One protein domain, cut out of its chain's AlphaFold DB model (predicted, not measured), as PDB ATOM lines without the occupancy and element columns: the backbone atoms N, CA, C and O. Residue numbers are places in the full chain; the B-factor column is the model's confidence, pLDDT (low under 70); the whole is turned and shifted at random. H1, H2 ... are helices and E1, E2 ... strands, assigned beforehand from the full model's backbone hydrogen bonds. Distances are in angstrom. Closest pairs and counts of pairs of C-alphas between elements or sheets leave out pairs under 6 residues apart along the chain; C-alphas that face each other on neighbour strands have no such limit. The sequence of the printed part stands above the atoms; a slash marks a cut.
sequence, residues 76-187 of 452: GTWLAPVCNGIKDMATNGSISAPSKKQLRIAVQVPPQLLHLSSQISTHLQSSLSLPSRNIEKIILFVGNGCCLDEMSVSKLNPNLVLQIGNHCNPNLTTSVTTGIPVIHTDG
ATOM      1  N   GLY A  76     188.160 265.629 157.354       79.06
ATOM      2  CA  GLY A  76     189.476 265.240 156.851       79.06
ATOM      3  C   GLY A  76     190.301 264.456 157.860       79.06
ATOM      4  O   GLY A  76     190.838 263.404 157.533       79.06
ATOM      5  N   THR A  77     190.345 264.920 159.105       81.75
ATOM      6  CA  THR A  77     191.069 264.236 160.179       81.75
ATOM      7  C   THR A  77     190.372 262.928 160.566       81.75
ATOM      8  O   THR A  77     191.035 261.931 160.839       81.75
ATOM      9  N   TRP A  78     189.035 262.907 160.554       84.88
ATOM     10  CA  TRP A  78     188.250 261.715 160.882       84.88
ATOM     11  C   TRP A  78     188.358 260.603 159.827       84.88
ATOM     12  O   TRP A  78     188.626 259.457 160.180       84.88
ATOM     13  N   LEU A  79     188.185 260.925 158.542       87.56
ATOM     14  CA  LEU A  79     188.128 259.932 157.464       87.56
ATOM     15  C   LEU A  79     189.503 259.598 156.864       87.56
ATOM     16  O   LEU A  79     189.621 258.599 156.155       87.56
ATOM     17  N   ALA A  80     190.558 260.366 157.161       86.88
ATOM     18  CA  ALA A  80     191.903 260.120 156.631       86.88
ATOM     19  C   ALA A  80     192.423 258.680 156.841       86.88
ATOM     20  O   ALA A  80     192.916 258.103 155.865       86.88
ATOM     21  N   PRO A  81     192.313 258.055 158.034       86.75
ATOM     22  CA  PRO A  81     192.779 256.680 158.234       86.75
ATOM     23  C   PRO A  81     192.076 255.680 157.309       86.75
ATOM     24  O   PRO A  81     192.722 254.813 156.722       86.75
ATOM     25  N   VAL A  82     190.764 255.848 157.122       88.56
ATOM     26  CA  VAL A  82     189.940 255.011 156.240       88.56
ATOM     27  C   VAL A  82     190.332 255.227 154.785       88.56
ATOM     28  O   VAL A  82     190.569 254.266 154.059       88.56
ATOM     29  N   CYS A  83     190.462 256.487 154.361       87.50
ATOM     30  CA  CYS A  83     190.889 256.833 153.010       87.50
ATOM     31  C   CYS A  83     192.247 256.207 152.666       87.50
ATOM     32  O   CYS A  83     192.416 255.673 151.571       87.50
ATOM     33  N   ASN A  84     193.203 256.241 153.596       86.75
ATOM     34  CA  ASN A  84     194.514 255.621 153.411       86.75
ATOM     35  C   ASN A  84     194.407 254.093 153.314       86.75
ATOM     36  O   ASN A  84     194.940 253.514 152.372       86.75
ATOM     37  N   GLY A  85     193.634 253.454 154.199       86.44
ATOM     38  CA  GLY A  85     193.394 252.008 154.138       86.44
ATOM     39  C   GLY A  85     192.775 251.558 152.810       86.44
ATOM     40  O   GLY A  85     193.219 250.577 152.216       86.44
ATOM     41  N   ILE A  86     191.809 252.315 152.280       85.19
ATOM     42  CA  ILE A  86     191.194 252.034 150.974       85.19
ATOM     43  C   ILE A  86     192.221 252.149 149.841       85.19
ATOM     44  O   ILE A  86     192.252 251.295 148.952       85.19
ATOM     45  N   LYS A  87     193.086 253.173 149.861       83.19
ATOM     46  CA  LYS A  87     194.165 253.326 148.868       83.19
ATOM     47  C   LYS A  87     195.157 252.168 148.924       83.19
ATOM     48  O   LYS A  87     195.533 251.638 147.878       83.19
ATOM     49  N   ASP A  88     195.537 251.737 150.119       82.81
ATOM     50  CA  ASP A  88     196.447 250.608 150.306       82.81
ATOM     51  C   ASP A  88     195.827 249.308 149.767       82.81
ATOM     52  O   ASP A  88     196.464 248.579 149.009       82.81
ATOM     53  N   MET A  89     194.544 249.057 150.049       79.62
ATOM     54  CA  MET A  89     193.806 247.903 149.510       79.62
ATOM     55  C   MET A  89     193.621 247.956 147.986       79.62
ATOM     56  O   MET A  89     193.603 246.925 147.306       79.62
ATOM     57  N   ALA A  90     193.476 249.156 147.424       76.69
ATOM     58  CA  ALA A  90     193.372 249.347 145.983       76.69
ATOM     59  C   ALA A  90     194.718 249.121 145.273       76.69
ATOM     60  O   ALA A  90     194.736 248.569 144.169       76.69
ATOM     61  N   THR A  91     195.830 249.529 145.891       76.56
ATOM     62  CA  THR A  91     197.187 249.399 145.330       76.56
ATOM     63  C   THR A  91     197.744 247.984 145.463       76.56
ATOM     64  O   THR A  91     198.363 247.492 144.522       76.56
ATOM     65  N   ASN A  92     197.477 247.295 146.576       76.19
ATOM     66  CA  ASN A  92     197.938 245.923 146.811       76.19
ATOM     67  C   ASN A  92     197.078 244.844 146.113       76.19
ATOM     68  O   ASN A  92     197.419 243.665 146.157       76.19
ATOM     69  N   GLY A  93     195.974 245.235 145.463       69.62
ATOM     70  CA  GLY A  93     195.098 244.334 144.713       69.62
ATOM     71  C   GLY A  93     194.085 243.550 145.556       69.62
ATOM     72  O   GLY A  93     193.372 242.726 144.988       69.62
ATOM     73  N   SER A  94     193.971 243.825 146.863       69.31
ATOM     74  CA  SER A  94     193.002 243.163 147.760       69.31
ATOM     75  C   SER A  94     191.549 243.465 147.392       69.31
ATOM     76  O   SER A  94     190.657 242.679 147.697       69.31
ATOM     77  N   ILE A  95     191.305 244.590 146.717       70.44
ATOM     78  CA  ILE A  95     190.015 244.903 146.098       70.44
ATOM     79  C   ILE A  95     190.205 244.809 144.584       70.44
ATOM     80  O   ILE A  95     190.903 245.625 143.967       70.44
ATOM     81  N   SER A  96     189.604 243.784 143.979       57.50
ATOM     82  CA  SER A  96     189.630 243.571 142.533       57.50
ATOM     83  C   SER A  96     188.315 244.037 141.903       57.50
ATOM     84  O   SER A  96     187.225 243.787 142.415       57.50
ATOM     85  N   ALA A  97     188.413 244.762 140.788       54.88
ATOM     86  CA  ALA A  97     187.262 245.028 139.935       54.88
ATOM     87  C   ALA A  97     187.047 243.782 139.055       54.88
ATOM     88  O   ALA A  97     187.949 243.453 138.275       54.88
ATOM     89  N   PRO A  98     185.909 243.072 139.160       46.78
ATOM     90  CA  PRO A  98     185.634 241.927 138.309       46.78
ATOM     91  C   PRO A  98     185.345 242.468 136.909       46.78
ATOM     92  O   PRO A  98     184.259 242.950 136.624       46.78
ATOM     93  N   SER A  99     186.357 242.452 136.045       51.09
ATOM     94  CA  SER A  99     186.322 242.919 134.654       51.09
ATOM     95  C   SER A  99     185.977 244.416 134.445       51.09
ATOM     96  O   SER A  99     184.834 244.843 134.512       51.09
ATOM     97  N   LYS A 100     187.007 245.195 134.070       48.19
ATOM     98  CA  LYS A 100     187.002 246.604 133.592       48.19
ATOM     99  C   LYS A 100     186.895 247.730 134.656       48.19
ATOM    100  O   LYS A 100     185.831 248.149 135.082       48.19
ATOM    101  N   LYS A 101     188.072 248.307 134.945       54.06
ATOM    102  CA  LYS A 101     188.416 249.718 135.266       54.06
ATOM    103  C   LYS A 101     187.778 250.486 136.442       54.06
ATOM    104  O   LYS A 101     188.364 251.509 136.784       54.06
ATOM    105  N   GLN A 102     186.694 250.052 137.085       65.94
ATOM    106  CA  GLN A 102     185.976 250.920 138.040       65.94
ATOM    107  C   GLN A 102     185.836 250.313 139.440       65.94
ATOM    108  O   GLN A 102     185.384 249.181 139.597       65.94
ATOM    109  N   LEU A 103     186.203 251.090 140.465       75.38
ATOM    110  CA  LEU A 103     185.972 250.764 141.874       75.38
ATOM    111  C   LEU A 103     184.679 251.441 142.353       75.38
ATOM    112  O   LEU A 103     184.584 252.669 142.356       75.38
ATOM    113  N   ARG A 104     183.694 250.635 142.762       85.06
ATOM    114  CA  ARG A 104     182.438 251.074 143.384       85.06
ATOM    115  C   ARG A 104     182.527 250.891 144.892       85.06
ATOM    116  O   ARG A 104     182.702 249.765 145.359       85.06
ATOM    117  N   ILE A 105     182.378 251.978 145.639       89.50
ATOM    118  CA  ILE A 105     182.401 251.954 147.103       89.50
ATOM    119  C   ILE A 105     181.004 252.308 147.591       89.50
ATOM    120  O   ILE A 105     180.515 253.404 147.316       89.50
ATOM    121  N   ALA A 106     180.354 251.385 148.294       92.62
ATOM    122  CA  ALA A 106     179.105 251.689 148.975       92.62
ATOM    123  C   ALA A 106     179.418 252.198 150.383       92.62
ATOM    124  O   ALA A 106     180.241 251.615 151.081       92.62
ATOM    125  N   VAL A 107     178.778 253.283 150.796       93.31
ATOM    126  CA  VAL A 107     178.981 253.905 152.101       93.31
ATOM    127  C   VAL A 107     177.658 253.859 152.853       93.31
ATOM    128  O   VAL A 107     176.698 254.533 152.472       93.31
ATOM    129  N   GLN A 108     177.611 253.046 153.904       92.44
ATOM    130  CA  GLN A 108     176.470 252.963 154.804       92.44
ATOM    131  C   GLN A 108     176.594 254.056 155.861       92.44
ATOM    132  O   GLN A 108     177.550 254.061 156.638       92.44
ATOM    133  N   VAL A 109     175.622 254.967 155.899       88.25
ATOM    134  CA  VAL A 109     175.601 256.086 156.850       88.25
ATOM    135  C   VAL A 109     174.408 255.935 157.797       88.25
ATOM    136  O   VAL A 109     173.293 255.676 157.331       88.25
ATOM    137  N   PRO A 110     174.606 256.109 159.118       81.38
ATOM    138  CA  PRO A 110     173.525 256.042 160.081       81.38
ATOM    139  C   PRO A 110     172.637 257.288 159.973       81.38
ATOM    140  O   PRO A 110     173.141 258.361 159.622       81.38
ATOM    141  N   PRO A 111     171.332 257.205 160.299       78.06
ATOM    142  CA  PRO A 111     170.408 258.334 160.167       78.06
ATOM    143  C   PRO A 111     170.897 259.618 160.855       78.06
ATOM    144  O   PRO A 111     170.709 260.713 160.334       78.06
ATOM    145  N   GLN A 112     171.595 259.485 161.987       72.00
ATOM    146  CA  GLN A 112     172.153 260.597 162.760       72.00
ATOM    147  C   GLN A 112     173.182 261.413 161.962       72.00
ATOM    148  O   GLN A 112     173.272 262.627 162.128       72.00
ATOM    149  N   LEU A 113     173.929 260.769 161.062       77.69
ATOM    150  CA  LEU A 113     174.972 261.392 160.241       77.69
ATOM    151  C   LEU A 113     174.502 261.676 158.809       77.69
ATOM    152  O   LEU A 113     175.287 262.130 157.979       77.69
ATOM    153  N   LEU A 114     173.216 261.462 158.511       81.56
ATOM    154  CA  LEU A 114     172.657 261.683 157.177       81.56
ATOM    155  C   LEU A 114     172.832 263.132 156.701       81.56
ATOM    156  O   LEU A 114     173.060 263.369 155.517       81.56
ATOM    157  N   HIS A 115     172.799 264.097 157.621       81.38
ATOM    158  CA  HIS A 115     173.035 265.511 157.321       81.38
ATOM    159  C   HIS A 115     174.456 265.793 156.793       81.38
ATOM    160  O   HIS A 115     174.647 266.735 156.029       81.38
ATOM    161  N   LEU A 116     175.439 264.947 157.130       82.06
ATOM    162  CA  LEU A 116     176.820 265.039 156.642       82.06
ATOM    163  C   LEU A 116     177.046 264.258 155.342       82.06
ATOM    164  O   LEU A 116     178.149 264.285 154.804       82.06
ATOM    165  N   SER A 117     176.034 263.562 154.816       83.00
ATOM    166  CA  SER A 117     176.172 262.657 153.663       83.00
ATOM    167  C   SER A 117     176.857 263.310 152.455       83.00
ATOM    168  O   SER A 117     177.813 262.751 151.923       83.00
ATOM    169  N   SER A 118     176.445 264.521 152.067       84.12
ATOM    170  CA  SER A 118     177.059 265.267 150.955       84.12
ATOM    171  C   SER A 118     178.538 265.596 151.209       84.12
ATOM    172  O   SER A 118     179.390 265.416 150.333       84.12
ATOM    173  N   GLN A 119     178.869 266.012 152.435       87.00
ATOM    174  CA  GLN A 119     180.240 266.339 152.825       87.00
ATOM    175  C   GLN A 119     181.122 265.086 152.874       87.00
ATOM    176  O   GLN A 119     182.229 265.101 152.341       87.00
ATOM    177  N   ILE A 120     180.608 263.984 153.433       86.69
ATOM    178  CA  ILE A 120     181.264 262.670 153.438       86.69
ATOM    179  C   ILE A 120     181.524 262.218 151.997       86.69
ATOM    180  O   ILE A 120     182.654 261.868 151.669       86.69
ATOM    181  N   SER A 121     180.519 262.291 151.116       85.94
ATOM    182  CA  SER A 121     180.662 261.917 149.702       85.94
ATOM    183  C   SER A 121     181.764 262.712 149.015       85.94
ATOM    184  O   SER A 121     182.642 262.139 148.377       85.94
ATOM    185  N   THR A 122     181.726 264.036 149.155       85.19
ATOM    186  CA  THR A 122     182.664 264.955 148.500       85.19
ATOM    187  C   THR A 122     184.084 264.740 149.019       85.19
ATOM    188  O   THR A 122     185.046 264.689 148.245       85.19
ATOM    189  N   HIS A 123     184.225 264.556 150.332       87.12
ATOM    190  CA  HIS A 123     185.514 264.316 150.963       87.12
ATOM    191  C   HIS A 123     186.116 262.972 150.546       87.12
ATOM    192  O   HIS A 123     187.291 262.909 150.189       87.12
ATOM    193  N   LEU A 124     185.319 261.902 150.536       86.44
ATOM    194  CA  LEU A 124     185.764 260.594 150.067       86.44
ATOM    195  C   LEU A 124     186.124 260.637 148.574       86.44
ATOM    196  O   LEU A 124     187.177 260.133 148.201       86.44
ATOM    197  N   GLN A 125     185.319 261.292 147.729       84.69
ATOM    198  CA  GLN A 125     185.570 261.382 146.283       84.69
ATOM    199  C   GLN A 125     186.896 262.096 145.980       84.69
ATOM    200  O   GLN A 125     187.716 261.610 145.198       84.69
ATOM    201  N   SER A 126     187.131 263.236 146.634       84.62
ATOM    202  CA  SER A 126     188.374 264.005 146.488       84.62
ATOM    203  C   SER A 126     189.580 263.267 147.076       84.62
ATOM    204  O   SER A 126     190.621 263.171 146.428       84.62
ATOM    205  N   SER A 127     189.436 262.674 148.262       83.62
ATOM    206  CA  SER A 127     190.528 261.975 148.945       83.62
ATOM    207  C   SER A 127     190.933 260.681 148.253       83.62
ATOM    208  O   SER A 127     192.106 260.324 148.302       83.62
ATOM    209  N   LEU A 128     189.995 259.973 147.624       79.69
ATOM    210  CA  LEU A 128     190.215 258.672 146.992       79.69
ATOM    211  C   LEU A 128     190.520 258.753 145.488       79.69
ATOM    212  O   LEU A 128     190.702 257.719 144.850       79.69
ATOM    213  N   SER A 129     190.616 259.951 144.911       69.56
ATOM    214  CA  SER A 129     191.009 260.128 143.510       69.56
ATOM    215  C   SER A 129     192.420 259.555 143.270       69.56
ATOM    216  O   SER A 129     193.419 260.127 143.704       69.56
ATOM    217  N   LEU A 130     192.500 258.388 142.618       59.66
ATOM    218  CA  LEU A 130     193.746 257.683 142.301       59.66
ATOM    219  C   LEU A 130     194.074 257.829 140.803       59.66
ATOM    220  O   LEU A 130     193.215 257.533 139.975       59.66
ATOM    221  N   PRO A 131     195.315 258.184 140.425       53.62
ATOM    222  CA  PRO A 131     195.685 258.425 139.024       53.62
ATOM    223  C   PRO A 131     195.659 257.176 138.118       53.62
ATOM    224  O   PRO A 131     195.616 257.321 136.900       53.62
ATOM    225  N   SER A 132     195.658 255.955 138.678       51.97
ATOM    226  CA  SER A 132     195.781 254.695 137.906       51.97
ATOM    227  C   SER A 132     194.572 253.746 138.009       51.97
ATOM    228  O   SER A 132     194.531 252.725 137.321       51.97
ATOM    229  N   ARG A 133     193.582 254.055 138.858       55.66
ATOM    230  CA  ARG A 133     192.297 253.344 138.993       55.66
ATOM    231  C   ARG A 133     191.249 254.365 139.429       55.66
ATOM    232  O   ARG A 133     191.263 254.782 140.582       55.66
ATOM    233  N   ASN A 134     190.350 254.764 138.536       56.12
ATOM    234  CA  ASN A 134     189.310 255.722 138.897       56.12
ATOM    235  C   ASN A 134     188.327 255.057 139.876       56.12
ATOM    236  O   ASN A 134     187.615 254.112 139.526       56.12
ATOM    237  N   ILE A 135     188.291 255.546 141.118       59.88
ATOM    238  CA  ILE A 135     187.133 255.357 141.995       59.88
ATOM    239  C   ILE A 135     186.036 256.235 141.403       59.88
ATOM    240  O   ILE A 135     185.995 257.445 141.607       59.88
ATOM    241  N   GLU A 136     185.215 255.627 140.553       59.25
ATOM    242  CA  GLU A 136     184.263 256.362 139.720       59.25
ATOM    243  C   GLU A 136     182.955 256.644 140.457       59.25
ATOM    244  O   GLU A 136     182.272 257.616 140.144       59.25
ATOM    245  N   LYS A 137     182.595 255.814 141.447       74.75
ATOM    246  CA  LYS A 137     181.281 255.910 142.081       74.75
ATOM    247  C   LYS A 137     181.303 255.569 143.566       74.75
ATOM    248  O   LYS A 137     181.465 254.409 143.952       74.75
ATOM    249  N   ILE A 138     181.062 256.591 144.381       83.88
ATOM    250  CA  ILE A 138     180.651 256.453 145.778       83.88
ATOM    251  C   ILE A 138     179.127 256.370 145.807       83.88
ATOM    252  O   ILE A 138     178.439 257.213 145.235       83.88
ATOM    253  N   ILE A 139     178.598 255.331 146.447       87.75
ATOM    254  CA  ILE A 139     177.160 255.103 146.581       87.75
ATOM    255  C   ILE A 139     176.802 255.217 148.054       87.75
ATOM    256  O   ILE A 139     177.109 254.322 148.836       87.75
ATOM    257  N   LEU A 140     176.148 256.308 148.434       89.00
ATOM    258  CA  LEU A 140     175.643 256.481 149.789       89.00
ATOM    259  C   LEU A 140     174.283 255.813 149.940       89.00
ATOM    260  O   LEU A 140     173.402 255.986 149.098       89.00
ATOM    261  N   PHE A 141     174.104 255.091 151.038       89.50
ATOM    262  CA  PHE A 141     172.807 254.568 151.433       89.50
ATOM    263  C   PHE A 141     172.640 254.654 152.949       89.50
ATOM    264  O   PHE A 141     173.610 254.661 153.711       89.50
ATOM    265  N   VAL A 142     171.387 254.767 153.382       84.38
ATOM    266  CA  VAL A 142     171.041 254.908 154.796       84.38
ATOM    267  C   VAL A 142     170.768 253.532 155.376       84.38
ATOM    268  O   VAL A 142     169.949 252.787 154.843       84.38
ATOM    269  N   GLY A 143     171.427 253.216 156.484       77.19
ATOM    270  CA  GLY A 143     171.221 251.979 157.232       77.19
ATOM    271  C   GLY A 143     171.481 252.204 158.715       77.19
ATOM    272  O   GLY A 143     172.003 253.244 159.103       77.19
ATOM    273  N   ASN A 144     171.131 251.248 159.572       70.50
ATOM    274  CA  ASN A 144     171.469 251.357 160.993       70.50
ATOM    275  C   ASN A 144     172.998 251.361 161.164       70.50
ATOM    276  O   ASN A 144     173.698 250.623 160.481       70.50
ATOM    277  N   GLY A 145     173.537 252.161 162.087       68.62
ATOM    278  CA  GLY A 145     174.990 252.233 162.300       68.62
ATOM    279  C   GLY A 145     175.610 250.955 162.884       68.62
ATOM    280  O   GLY A 145     176.817 250.772 162.774       68.62
ATOM    281  N   CYS A 146     174.801 250.070 163.484       71.88
ATOM    282  CA  CYS A 146     175.293 248.890 164.204       71.88
ATOM    283  C   CYS A 146     175.516 247.655 163.335       71.88
ATOM    284  O   CYS A 146     176.535 246.981 163.483       71.88
ATOM    285  N   CYS A 147     174.609 247.371 162.403       75.94
ATOM    286  CA  CYS A 147     174.657 246.170 161.570       75.94
ATOM    287  C   CYS A 147     174.825 246.549 160.100       75.94
ATOM    288  O   CYS A 147     174.247 247.535 159.644       75.94
ATOM    289  N   LEU A 148     175.577 245.742 159.358       83.56
ATOM    290  CA  LEU A 148     175.676 245.875 157.912       83.56
ATOM    291  C   LEU A 148     174.321 245.544 157.267       83.56
ATOM    292  O   LEU A 148     173.737 244.501 157.562       83.56
ATOM    293  N   ASP A 149     173.822 246.401 156.378       86.94
ATOM    294  CA  ASP A 149     172.628 246.092 155.583       86.94
ATOM    295  C   ASP A 149     173.008 245.202 154.393       86.94
ATOM    296  O   ASP A 149     173.228 245.654 153.267       86.94
ATOM    297  N   GLU A 150     173.091 243.904 154.672       85.56
ATOM    298  CA  GLU A 150     173.428 242.842 153.720       85.56
ATOM    299  C   GLU A 150     172.565 242.879 152.445       85.56
ATOM    300  O   GLU A 150     173.062 242.645 151.342       85.56
ATOM    301  N   MET A 151     171.280 243.226 152.571       84.38
ATOM    302  CA  MET A 151     170.349 243.273 151.442       84.38
ATOM    303  C   MET A 151     170.642 244.456 150.523       84.38
ATOM    304  O   MET A 151     170.640 244.306 149.297       84.38
ATOM    305  N   SER A 152     170.906 245.629 151.099       89.00
ATOM    306  CA  SER A 152     171.323 246.804 150.332       89.00
ATOM    307  C   SER A 152     172.684 246.573 149.674       89.00
ATOM    308  O   SER A 152     172.835 246.840 148.482       89.00
ATOM    309  N   VAL A 153     173.646 245.986 150.392       90.12
ATOM    310  CA  VAL A 153     174.969 245.636 149.849       90.12
ATOM    311  C   VAL A 153     174.851 244.667 148.670       90.12
ATOM    312  O   VAL A 153     175.430 244.923 147.615       90.12
ATOM    313  N   SER A 154     174.042 243.610 148.798       88.62
ATOM    314  CA  SER A 154     173.785 242.644 147.721       88.62
ATOM    315  C   SER A 154     173.221 243.300 146.460       88.62
ATOM    316  O   SER A 154     173.719 243.058 145.360       88.62
ATOM    317  N   LYS A 155     172.242 244.201 146.608       89.94
ATOM    318  CA  LYS A 155     171.631 244.915 145.474       89.94
ATOM    319  C   LYS A 155     172.579 245.913 144.815       89.94
ATOM    320  O   LYS A 155     172.570 246.052 143.594       89.94
ATOM    321  N   LEU A 156     173.373 246.624 145.612       90.00
ATOM    322  CA  LEU A 156     174.325 247.615 145.108       90.00
ATOM    323  C   LEU A 156     175.532 246.960 144.420       90.00
ATOM    324  O   LEU A 156     176.142 247.583 143.546       90.00
ATOM    325  N   ASN A 157     175.860 245.721 144.805       87.81
ATOM    326  CA  ASN A 157     177.000 244.948 144.316       87.81
ATOM    327  C   ASN A 157     178.314 245.770 144.265       87.81
ATOM    328  O   ASN A 157     178.924 245.904 143.195       87.81
ATOM    329  N   PRO A 158     178.723 246.421 145.376       90.44
ATOM    330  CA  PRO A 158     179.947 247.212 145.412       90.44
ATOM    331  C   PRO A 158     181.204 246.331 145.439       90.44
ATOM    332  O   PRO A 158     181.153 245.132 145.684       90.44
ATOM    333  N   ASN A 159     182.367 246.940 145.216       88.12
ATOM    334  CA  ASN A 159     183.660 246.274 145.409       88.12
ATOM    335  C   ASN A 159     184.127 246.329 146.870       88.12
ATOM    336  O   ASN A 159     184.982 245.550 147.278       88.12
ATOM    337  N   LEU A 160     183.597 247.288 147.627       90.56
ATOM    338  CA  LEU A 160     183.925 247.555 149.017       90.56
ATOM    339  C   LEU A 160     182.733 248.242 149.682       90.56
ATOM    340  O   LEU A 160     182.113 249.124 149.079       90.56
ATOM    341  N   VAL A 161     182.470 247.897 150.938       92.25
ATOM    342  CA  VAL A 161     181.553 248.649 151.792       92.25
ATOM    343  C   VAL A 161     182.335 249.398 152.862       92.25
ATOM    344  O   VAL A 161     183.157 248.813 153.561       92.25
ATOM    345  N   LEU A 162     182.068 250.693 153.000       92.38
ATOM    346  CA  LEU A 162     182.442 251.483 154.164       92.38
ATOM    347  C   LEU A 162     181.211 251.629 155.055       92.38
ATOM    348  O   LEU A 162     180.249 252.299 154.680       92.38
ATOM    349  N   GLN A 163     181.234 251.014 156.228       90.38
ATOM    350  CA  GLN A 163     180.210 251.198 157.244       90.38
ATOM    351  C   GLN A 163     180.657 252.288 158.221       90.38
ATOM    352  O   GLN A 163     181.764 252.236 158.756       90.38
ATOM    353  N   ILE A 164     179.803 253.293 158.415       87.75
ATOM    354  CA  ILE A 164     180.008 254.363 159.391       87.75
ATOM    355  C   ILE A 164     179.028 254.149 160.551       87.75
ATOM    356  O   ILE A 164     177.846 253.900 160.313       87.75
ATOM    357  N   GLY A 165     179.471 254.279 161.805       79.00
ATOM    358  CA  GLY A 165     178.567 254.276 162.965       79.00
ATOM    359  C   GLY A 165     179.000 253.398 164.139       79.00
ATOM    360  O   GLY A 165     180.183 253.255 164.413       79.00
ATOM    361  N   ASN A 166     178.031 252.866 164.887       73.69
ATOM    362  CA  ASN A 166     178.261 252.140 166.142       73.69
ATOM    363  C   ASN A 166     178.283 250.623 165.928       73.69
ATOM    364  O   ASN A 166     177.338 249.946 166.300       73.69
ATOM    365  N   HIS A 167     179.342 250.078 165.336       73.12
ATOM    366  CA  HIS A 167     179.393 248.684 164.868       73.12
ATOM    367  C   HIS A 167     179.164 247.630 165.968       73.12
ATOM    368  O   HIS A 167     179.954 247.500 166.903       73.12
ATOM    369  N   CYS A 168     178.144 246.786 165.793       65.94
ATOM    370  CA  CYS A 168     177.847 245.632 166.646       65.94
ATOM    371  C   CYS A 168     178.959 244.569 166.563       65.94
ATOM    372  O   CYS A 168     179.334 243.966 167.568       65.94
ATOM    373  N   ASN A 169     179.503 244.356 165.361       71.44
ATOM    374  CA  ASN A 169     180.606 243.434 165.100       71.44
ATOM    375  C   ASN A 169     181.718 244.148 164.308       71.44
ATOM    376  O   ASN A 169     181.776 244.016 163.085       71.44
ATOM    377  N   PRO A 170     182.616 244.892 164.979       70.88
ATOM    378  CA  PRO A 170     183.704 245.606 164.305       70.88
ATOM    379  C   PRO A 170     184.733 244.666 163.650       70.88
ATOM    380  O   PRO A 170     185.544 245.112 162.846       70.88
ATOM    381  N   ASN A 171     184.694 243.365 163.965       78.88
ATOM    382  CA  ASN A 171     185.563 242.349 163.368       78.88
ATOM    383  C   ASN A 171     184.987 241.749 162.072       78.88
ATOM    384  O   ASN A 171     185.619 240.883 161.470       78.88
ATOM    385  N   LEU A 172     183.789 242.167 161.643       81.00
ATOM    386  CA  LEU A 172     183.188 241.717 160.389       81.00
ATOM    387  C   LEU A 172     183.951 242.319 159.200       81.00
ATOM    388  O   LEU A 172     183.687 243.444 158.798       81.00
ATOM    389  N   THR A 173     184.894 241.585 158.620       86.00
ATOM    390  CA  THR A 173     185.718 242.087 157.503       86.00
ATOM    391  C   THR A 173     185.109 241.840 156.124       86.00
ATOM    392  O   THR A 173     185.596 242.379 155.131       86.00
ATOM    393  N   THR A 174     184.054 241.026 156.039       87.69
ATOM    394  CA  THR A 174     183.351 240.690 154.794       87.69
ATOM    395  C   THR A 174     181.851 240.566 155.044       87.69
ATOM    396  O   THR A 174     181.436 240.123 156.112       87.69
ATOM    397  N   SER A 175     181.039 240.965 154.064       86.44
ATOM    398  CA  SER A 175     179.596 240.708 154.043       86.44
ATOM    399  C   SER A 175     179.358 239.204 154.043       86.44
ATOM    400  O   SER A 175     179.943 238.479 153.235       86.44
ATOM    401  N   VAL A 176     178.471 238.740 154.919       83.69
ATOM    402  CA  VAL A 176     178.169 237.312 155.068       83.69
ATOM    403  C   VAL A 176     177.452 236.777 153.827       83.69
ATOM    404  O   VAL A 176     177.665 235.635 153.430       83.69
ATOM    405  N   THR A 177     176.631 237.612 153.187       83.38
ATOM    406  CA  THR A 177     175.803 237.209 152.040       83.38
ATOM    407  C   THR A 177     176.582 237.214 150.731       83.38
ATOM    408  O   THR A 177     176.378 236.357 149.876       83.38
ATOM    409  N   THR A 178     177.447 238.210 150.542       85.81
ATOM    410  CA  THR A 178     178.076 238.486 149.238       85.81
ATOM    411  C   THR A 178     179.579 238.237 149.215       85.81
ATOM    412  O   THR A 178     180.171 238.204 148.140       85.81
ATOM    413  N   GLY A 179     180.220 238.108 150.381       87.94
ATOM    414  CA  GLY A 179     181.677 238.048 150.508       87.94
ATOM    415  C   GLY A 179     182.384 239.378 150.220       87.94
ATOM    416  O   GLY A 179     183.614 239.416 150.183       87.94
ATOM    417  N   ILE A 180     181.643 240.473 150.011       90.25
ATOM    418  CA  ILE A 180     182.225 241.784 149.704       90.25
ATOM    419  C   ILE A 180     183.008 242.302 150.922       90.25
ATOM    420  O   ILE A 180     182.473 242.261 152.030       90.25
ATOM    421  N   PRO A 181     184.239 242.822 150.751       91.31
ATOM    422  CA  PRO A 181     185.011 243.419 151.837       91.31
ATOM    423  C   PRO A 181     184.281 244.578 152.526       91.31
ATOM    424  O   PRO A 181     183.649 245.408 151.867       91.31
ATOM    425  N   VAL A 182     184.423 244.663 153.848       90.31
ATOM    426  CA  VAL A 182     183.804 245.692 154.690       90.31
ATOM    427  C   VAL A 182     184.878 246.369 155.534       90.31
ATOM    428  O   VAL A 182     185.678 245.705 156.191       90.31
ATOM    429  N   ILE A 183     184.887 247.700 155.519       91.31
ATOM    430  CA  ILE A 183     185.677 248.541 156.418       91.31
ATOM    431  C   ILE A 183     184.714 249.280 157.335       91.31
ATOM    432  O   ILE A 183     183.714 249.831 156.879       91.31
ATOM    433  N   HIS A 184     185.056 249.326 158.616       87.06
ATOM    434  CA  HIS A 184     184.298 250.034 159.639       87.06
ATOM    435  C   HIS A 184     185.014 251.321 160.021       87.06
ATOM    436  O   HIS A 184     186.243 251.356 160.123       87.06
ATOM    437  N   THR A 185     184.251 252.374 160.271       87.00
ATOM    438  CA  THR A 185     184.764 253.583 160.915       87.00
ATOM    439  C   THR A 185     183.737 254.117 161.882       87.00
ATOM    440  O   THR A 185     182.587 254.360 161.509       87.00
ATOM    441  N   ASP A 186     184.126 254.231 163.150       80.50
ATOM    442  CA  ASP A 186     183.194 254.684 164.169       80.50
ATOM    443  C   ASP A 186     182.610 256.044 163.778       80.50
ATOM    444  O   ASP A 186     183.284 256.895 163.179       80.50
ATOM    445  N   GLY A 187     181.332 256.234 164.110       76.38
ATOM    446  CA  GLY A 187     180.740 257.564 164.083       76.38
ATOM    447  C   GLY A 187     181.602 258.520 164.905       76.38
ATOM    448  O   GLY A 187     182.318 258.096 165.809       76.38
TER     449      GLY A 187
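What this domain is: This is residues 76 to 187 of the 452 residues of the protein "Hypothetical protein" of Amorphochlora amoebiformis (UniProt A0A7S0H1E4). A twisted sheet of four strands runs through the middle, with H2 packed over its E2 and E1 side and H1 near its E4 edge, while the short H3 only grazes the sheet. The printed part has 112 residues, with three named helices and four named strands in the order H1 E1 H2 E2 H3 E3 E4. The sheet, in the order E2 E1 E3 E4, is parallel, and the class is mixed. The whole is compact and rounded, with a radius of gyration of the C-alphas of 12.9 A and spans of 35 by 31 by 22 A.

How they stand to each other: H1, residues 76 to 91, is on the sheet; its closest C-alpha to E4, residues 182 to 186, is that of Val 82, 7.1 A from that of Thr 185. E1, residues 103 to 109, H2, residues 111 to 127, and E2, residues 135 to 142, form a strand-helix-strand unit, parallel neighbour strands with a helix between, its crossover right-handed. H2's height over the sheet is 8.3 A, and the closest C-alphas of H2 and E2 are those of Pro 111 and Val 142, 6.4 A apart. H1 touches H2 with residues 76 to 83 alone, at a steep tilt of 55 degrees, the same way; the closest C-alphas are those of Cys 83 and Ser 127, 6.6 A apart. These two helices on one face of the sheet make two layers. E2, H3, residues 150 to 156, and E3, residues 160 to 165, form a split unit with E1 between the strands, also right-handed. Within hydrogen-bond range are N 107 and O 139, 2.8 A, for E1 and E2; N 108 and O 162, 2.8 A, for E1 and E3; and N 163 and O 183, 2.8 A, for E3 and E4. Every O i to N i+4 pair is in range in H3, 10 of 12 in H1 and 8 of 13 in H2.

Where its parts are: H1 begins at C-alpha 76 (189.476, 265.240, 156.851) and is 21.1 A long, H2 23.3 A and E2 20.6 A. E4 ends at C-alpha 186 (183.194, 254.684, 164.169).

The domain as a whole: The printed part has no cut. The links H1 to E1 and E3 to E4 are long. Mean pLDDT of the printed part is 79.7; 19 residues are under 70, among them 96 to 102 and 129 to 136.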